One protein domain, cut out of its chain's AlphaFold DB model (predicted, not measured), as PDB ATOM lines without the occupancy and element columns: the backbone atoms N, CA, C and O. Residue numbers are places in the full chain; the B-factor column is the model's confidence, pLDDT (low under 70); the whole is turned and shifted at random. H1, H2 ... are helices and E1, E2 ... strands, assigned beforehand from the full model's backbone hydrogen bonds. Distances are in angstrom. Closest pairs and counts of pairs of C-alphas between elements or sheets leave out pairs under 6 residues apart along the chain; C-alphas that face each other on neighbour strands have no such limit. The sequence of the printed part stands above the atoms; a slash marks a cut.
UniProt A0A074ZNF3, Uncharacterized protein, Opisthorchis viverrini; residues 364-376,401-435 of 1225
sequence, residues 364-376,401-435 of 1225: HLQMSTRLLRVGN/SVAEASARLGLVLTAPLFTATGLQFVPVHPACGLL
ATOM      1  N   HIS A 364      70.478 101.716  44.101       86.25
ATOM      2  CA  HIS A 364      70.336 102.149  42.710       86.25
ATOM      3  C   HIS A 364      69.016 101.688  42.073       86.25
ATOM      4  O   HIS A 364      68.319 102.507  41.461       86.25
ATOM      5  N   LEU A 365      68.653 100.410  42.231       84.50
ATOM      6  CA  LEU A 365      67.380  99.875  41.747       84.50
ATOM      7  C   LEU A 365      66.203 100.573  42.438       84.50
ATOM      8  O   LEU A 365      65.368 101.160  41.757       84.50
ATOM      9  N   GLN A 366      66.175 100.605  43.775       82.69
ATOM     10  CA  GLN A 366      65.088 101.219  44.548       82.69
ATOM     11  C   GLN A 366      64.882 102.703  44.208       82.69
ATOM     12  O   GLN A 366      63.745 103.138  44.018       82.69
ATOM     13  N   MET A 367      65.961 103.483  44.095       81.75
ATOM     14  CA  MET A 367      65.899 104.891  43.693       81.75
ATOM     15  C   MET A 367      65.392 105.041  42.254       81.75
ATOM     16  O   MET A 367      64.497 105.846  42.008       81.75
ATOM     17  N   SER A 368      65.881 104.221  41.317       84.31
ATOM     18  CA  SER A 368      65.416 104.238  39.923       84.31
ATOM     19  C   SER A 368      63.933 103.852  39.801       84.31
ATOM     20  O   SER A 368      63.191 104.505  39.071       84.31
ATOM     21  N   THR A 369      63.458 102.854  40.556       80.62
ATOM     22  CA  THR A 369      62.040 102.454  40.598       80.62
ATOM     23  C   THR A 369      61.154 103.527  41.240       80.62
ATOM     24  O   THR A 369      60.034 103.740  40.778       80.62
ATOM     25  N   ARG A 370      61.628 104.243  42.270       75.81
ATOM     26  CA  ARG A 370      60.890 105.384  42.848       75.81
ATOM     27  C   ARG A 370      60.767 106.538  41.850       75.81
ATOM     28  O   ARG A 370      59.671 107.060  41.681       75.81
ATOM     29  N   LEU A 371      61.846 106.877  41.141       71.12
ATOM     30  CA  LEU A 371      61.847 107.937  40.124       71.12
ATOM     31  C   LEU A 371      60.940 107.606  38.924       71.12
ATOM     32  O   LEU A 371      60.206 108.479  38.470       71.12
ATOM     33  N   LEU A 372      60.902 106.342  38.476       70.06
ATOM     34  CA  LEU A 372      59.904 105.869  37.501       70.06
ATOM     35  C   LEU A 372      58.468 106.105  37.978       70.06
ATOM     36  O   LEU A 372      57.658 106.651  37.238       70.06
ATOM     37  N   ARG A 373      58.137 105.696  39.210       67.62
ATOM     38  CA  ARG A 373      56.769 105.826  39.741       67.62
ATOM     39  C   ARG A 373      56.332 107.288  39.816       67.62
ATOM     40  O   ARG A 373      55.208 107.587  39.433       67.62
ATOM     41  N   VAL A 374      57.221 108.191  40.233       62.84
ATOM     42  CA  VAL A 374      56.948 109.640  40.247       62.84
ATOM     43  C   VAL A 374      56.728 110.185  38.829       62.84
ATOM     44  O   VAL A 374      55.795 110.954  38.626       62.84
ATOM     45  N   GLY A 375      57.511 109.748  37.834       56.53
ATOM     46  CA  GLY A 375      57.304 110.138  36.432       56.53
ATOM     47  C   GLY A 375      55.997 109.613  35.818       56.53
ATOM     48  O   GLY A 375      55.340 110.326  35.062       56.53
ATOM     49  N   ASN A 376      55.588 108.392  36.169       52.50
ATOM     50  CA  ASN A 376      54.399 107.756  35.593       52.50
ATOM     51  C   ASN A 376      53.077 108.255  36.207       52.50
ATOM     52  O   ASN A 376      52.047 108.213  35.540       52.50
ATOM     53  N   SER A 401      62.348 111.808  29.481       70.25
ATOM     54  CA  SER A 401      62.988 112.673  28.474       70.25
ATOM     55  C   SER A 401      64.262 113.331  29.015       70.25
ATOM     56  O   SER A 401      65.272 113.378  28.312       70.25
ATOM     57  N   VAL A 402      64.276 113.731  30.293       74.75
ATOM     58  CA  VAL A 402      65.471 114.262  30.975       74.75
ATOM     59  C   VAL A 402      66.578 113.204  31.081       74.75
ATOM     60  O   VAL A 402      67.753 113.506  30.848       74.75
ATOM     61  N   ALA A 403      66.232 111.952  31.394       74.38
ATOM     62  CA  ALA A 403      67.192 110.852  31.457       74.38
ATOM     63  C   ALA A 403      67.738 110.458  30.075       74.38
ATOM     64  O   ALA A 403      68.946 110.270  29.928       74.38
ATOM     65  N   GLU A 404      66.886 110.399  29.049       70.44
ATOM     66  CA  GLU A 404      67.305 110.135  27.671       70.44
ATOM     67  C   GLU A 404      68.170 111.267  27.108       70.44
ATOM     68  O   GLU A 404      69.189 110.992  26.476       70.44
ATOM     69  N   ALA A 405      67.824 112.531  27.364       70.56
ATOM     70  CA  ALA A 405      68.653 113.677  26.999       70.56
ATOM     71  C   ALA A 405      70.019 113.619  27.700       70.56
ATOM     72  O   ALA A 405      71.052 113.770  27.047       70.56
ATOM     73  N   SER A 406      70.040 113.302  29.000       74.00
ATOM     74  CA  SER A 406      71.282 113.091  29.755       74.00
ATOM     75  C   SER A 406      72.136 111.985  29.126       74.00
ATOM     76  O   SER A 406      73.315 112.204  28.852       74.00
ATOM     77  N   ALA A 407      71.541 110.831  28.808       70.06
ATOM     78  CA  ALA A 407      72.236 109.712  28.178       70.06
ATOM     79  C   ALA A 407      72.779 110.060  26.777       70.06
ATOM     80  O   ALA A 407      73.922 109.720  26.467       70.06
ATOM     81  N   ARG A 408      72.012 110.792  25.953       69.12
ATOM     82  CA  ARG A 408      72.445 111.289  24.629       69.12
ATOM     83  C   ARG A 408      73.619 112.273  24.728       69.12
ATOM     84  O   ARG A 408      74.471 112.281  23.845       69.12
ATOM     85  N   LEU A 409      73.693 113.056  25.808       71.38
ATOM     86  CA  LEU A 409      74.803 113.968  26.116       71.38
ATOM     87  C   LEU A 409      75.993 113.282  26.824       71.38
ATOM     88  O   LEU A 409      76.995 113.936  27.104       71.38
ATOM     89  N   GLY A 410      75.906 111.982  27.133       68.62
ATOM     90  CA  GLY A 410      76.916 111.255  27.915       68.62
ATOM     91  C   GLY A 410      76.936 111.602  29.412       68.62
ATOM     92  O   GLY A 410      77.846 111.181  30.130       68.62
ATOM     93  N   LEU A 411      75.942 112.357  29.885       71.00
ATOM     94  CA  LEU A 411      75.766 112.766  31.274       71.00
ATOM     95  C   LEU A 411      75.116 111.656  32.110       71.00
ATOM     96  O   LEU A 411      74.562 110.682  31.598       71.00
ATOM     97  N   VAL A 412      75.195 111.804  33.432       76.56
ATOM     98  CA  VAL A 412      74.759 110.789  34.395       76.56
ATOM     99  C   VAL A 412      73.841 111.431  35.423       76.56
ATOM    100  O   VAL A 412      74.298 112.215  36.252       76.56
ATOM    101  N   LEU A 413      72.559 111.061  35.416       81.50
ATOM    102  CA  LEU A 413      71.691 111.364  36.549       81.50
ATOM    103  C   LEU A 413      72.174 110.564  37.763       81.50
ATOM    104  O   LEU A 413      72.412 109.357  37.673       81.50
ATOM    105  N   THR A 414      72.339 111.237  38.900       83.62
ATOM    106  CA  THR A 414      72.730 110.611  40.167       83.62
ATOM    107  C   THR A 414      71.792 111.058  41.279       83.62
ATOM    108  O   THR A 414      71.364 112.210  41.321       83.62
ATOM    109  N   ALA A 415      71.461 110.134  42.174       80.25
ATOM    110  CA  ALA A 415      70.723 110.398  43.393       80.25
ATOM    111  C   ALA A 415      71.705 110.501  44.577       80.25
ATOM    112  O   ALA A 415      72.591 109.646  44.711       80.25
ATOM    113  N   PRO A 416      71.568 111.516  45.448       78.69
ATOM    114  CA  PRO A 416      72.325 111.590  46.691       78.69
ATOM    115  C   PRO A 416      71.867 110.492  47.665       78.69
ATOM    116  O   PRO A 416      70.698 110.429  48.046       78.69
ATOM    117  N   LEU A 417      72.801 109.645  48.098       80.38
ATOM    118  CA  LEU A 417      72.616 108.641  49.142       80.38
ATOM    119  C   LEU A 417      73.495 109.002  50.343       80.38
ATOM    120  O   LEU A 417      74.722 109.027  50.241       80.38
ATOM    121  N   PHE A 418      72.886 109.238  51.503       75.62
ATOM    122  CA  PHE A 418      73.634 109.350  52.752       75.62
ATOM    123  C   PHE A 418      74.000 107.949  53.253       75.62
ATOM    124  O   PHE A 418      73.136 107.093  53.429       75.62
ATOM    125  N   THR A 419      75.292 107.712  53.462       73.44
ATOM    126  CA  THR A 419      75.843 106.453  53.982       73.44
ATOM    127  C   THR A 419      76.667 106.720  55.241       73.44
ATOM    128  O   THR A 419      77.052 107.862  55.502       73.44
ATOM    129  N   ALA A 420      77.030 105.672  55.985       59.72
ATOM    130  CA  ALA A 420      77.970 105.788  57.106       59.72
ATOM    131  C   ALA A 420      79.353 106.347  56.694       59.72
ATOM    132  O   ALA A 420      80.071 106.885  57.533       59.72
ATOM    133  N   THR A 421      79.719 106.280  55.406       67.31
ATOM    134  CA  THR A 421      80.956 106.875  54.866       67.31
ATOM    135  C   THR A 421      80.753 108.295  54.313       67.31
ATOM    136  O   THR A 421      81.638 108.810  53.632       67.31
ATOM    137  N   GLY A 422      79.591 108.915  54.541       74.81
ATOM    138  CA  GLY A 422      79.216 110.227  54.004       74.81
ATOM    139  C   GLY A 422      78.287 110.164  52.786       74.81
ATOM    140  O   GLY A 422      77.653 109.143  52.502       74.81
ATOM    141  N   LEU A 423      78.181 111.291  52.080       77.81
ATOM    142  CA  LEU A 423      77.333 111.450  50.898       77.81
ATOM    143  C   LEU A 423      77.948 110.735  49.683       77.81
ATOM    144  O   LEU A 423      79.032 111.097  49.231       77.81
ATOM    145  N   GLN A 424      77.239 109.749  49.134       79.25
ATOM    146  CA  GLN A 424      77.603 109.055  47.900       79.25
ATOM    147  C   GLN A 424      76.596 109.376  46.790       79.25
ATOM    148  O   GLN A 424      75.389 109.382  47.021       79.25
ATOM    149  N   PHE A 425      77.079 109.607  45.569       81.06
ATOM    150  CA  PHE A 425      76.227 109.843  44.402       81.06
ATOM    151  C   PHE A 425      76.008 108.536  43.641       81.06
ATOM    152  O   PHE A 425      76.895 108.045  42.940       81.06
ATOM    153  N   VAL A 426      74.821 107.954  43.796       84.19
ATOM    154  CA  VAL A 426      74.442 106.692  43.153       84.19
ATOM    155  C   VAL A 426      73.835 107.014  41.784       84.19
ATOM    156  O   VAL A 426      72.883 107.790  41.734       84.19
ATOM    157  N   PRO A 427      74.332 106.473  40.656       82.62
ATOM    158  CA  PRO A 427      73.706 106.702  39.352       82.62
ATOM    159  C   PRO A 427      72.262 106.188  39.350       82.62
ATOM    160  O   PRO A 427      71.964 105.189  39.997       82.62
ATOM    161  N   VAL A 428      71.365 106.833  38.608       84.06
ATOM    162  CA  VAL A 428      69.954 106.433  38.456       84.06
ATOM    163  C   VAL A 428      69.521 106.586  37.001       84.06
ATOM    164  O   VAL A 428      69.993 107.476  36.299       84.06
ATOM    165  N   HIS A 429      68.646 105.702  36.521       82.62
ATOM    166  CA  HIS A 429      68.148 105.753  35.144       82.62
ATOM    167  C   HIS A 429      66.810 104.997  35.023       82.62
ATOM    168  O   HIS A 429      66.709 103.912  35.605       82.62
ATOM    169  N   PRO A 430      65.810 105.487  34.257       75.44
ATOM    170  CA  PRO A 430      64.513 104.825  34.075       75.44
ATOM    171  C   PRO A 430      64.625 103.327  33.768       75.44
ATOM    172  O   PRO A 430      64.044 102.502  34.468       75.44
ATOM    173  N   ALA A 431      65.479 102.949  32.809       74.56
ATOM    174  CA  ALA A 431      65.662 101.553  32.399       74.56
ATOM    175  C   ALA A 431      66.207 100.616  33.503       74.56
ATOM    176  O   ALA A 431      66.210  99.403  33.322       74.56
ATOM    177  N   CYS A 432      66.668 101.142  34.643       83.00
ATOM    178  CA  CYS A 432      67.110 100.325  35.778       83.00
ATOM    179  C   CYS A 432      65.952  99.946  36.704       83.00
ATOM    180  O   CYS A 432      65.929  98.836  37.223       83.00
ATOM    181  N   GLY A 433      64.970 100.835  36.885       68.62
ATOM    182  CA  GLY A 433      63.830 100.572  37.765       68.62
ATOM    183  C   GLY A 433      62.825  99.562  37.196       68.62
ATOM    184  O   GLY A 433      62.044  99.001  37.961       68.62
ATOM    185  N   LEU A 434      62.868  99.318  35.878       64.00
ATOM    186  CA  LEU A 434      62.043  98.332  35.164       64.00
ATOM    187  C   LEU A 434      62.536  96.882  35.335       64.00
ATOM    188  O   LEU A 434      61.777  95.945  35.093       64.00
ATOM    189  N   LEU A 435      63.788  96.675  35.768       57.00
ATOM    190  CA  LEU A 435      64.401  95.340  35.845       57.00
ATOM    191  C   LEU A 435      63.738  94.412  36.877       57.00
ATOM    192  O   LEU A 435      63.840  93.196  36.742       57.00
TER     193      LEU A 435
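This is residues 364 to 376 and 401 to 435 of the 1225 residues of an uncharacterized protein of Opisthorchis viverrini (UniProt A0A074ZNF3). A two-stranded hairpin, E1 and E2, reaches away from three short helices gathered about its open end, its turn at residues 420 to 421 making one end of the longest axis. H1 and H3 pack on each other as a steeply crossed pair, with the beginning of H1 near the base of the hairpin, while H2 sits off from H1 and is joined to E1 by the curved stretch of residues 409 to 413. The printed part has 48 residues with three named helices and two named strands, in the order H1, H2, E1, E2, H3; the one sheet has the order E1 - E2, antiparallel, and the class is mixed, helices and strands. The whole is only just compact, close to loose, with a radius of gyration of the C-alphas of 11.3 A and spans of 33 by 23 by 17 A.

H1 takes residues 364 to 376 and is 18.3 A long from first to last C-alpha, beginning with C-alpha 364 at (70.336, 102.149, 42.710). H2, residues 401 to 408, is 10.3 A long. E1, residues 414 to 419, measures 14.8 A, and E2, residues 422 to 427, measures 16.0 A; C-alpha 422 is at (79.216, 110.227, 54.004). H3, residues 430 to 435, is 9.6 A long and ends with C-alpha 435 at (64.401, 95.340, 35.845).

H1 and H3 touch, with the C-alphas of Thr 369 and Gly 433 the closest at 3.8 A. They stand at a steep tilt of 66 degrees and run opposite ways. The closest C-alphas of H1 and E2 are those of His 364 and Val 426, 6.1 A apart. H2 is close to H3 but not clearly touching, the closest C-alphas being those of Ala 403 and Pro 430, 7.1 A apart; their lines are about perpendicular at 86 degrees. H2 and E2 are apart. E1 and E2 form a hairpin, antiparallel at 149 degrees, with N 417 and O 424 within hydrogen-bond range at 2.8 A and N 419 and O 422 at 2.9 A. In H1 and H2 every O i to N i+4 pair is within hydrogen-bond range; in H3 0 of 2 are, beside 2 of 3 O i to N i+3 pairs.

The two C-alphas farthest apart, those of Arg 408 and Ala 420, are 33.4 A apart. Residues 377 to 400 are not printed, and C-alphas 376 and 401 are 12.2 A apart across this cut. The links H2 to E1, E1 to E2 and E2 to H3 are tight. The mean pLDDT of the printed part is 74.3, and 11 residues are under 70: 373 to 376, 408, 410, 420 to 421 and 433 to 435.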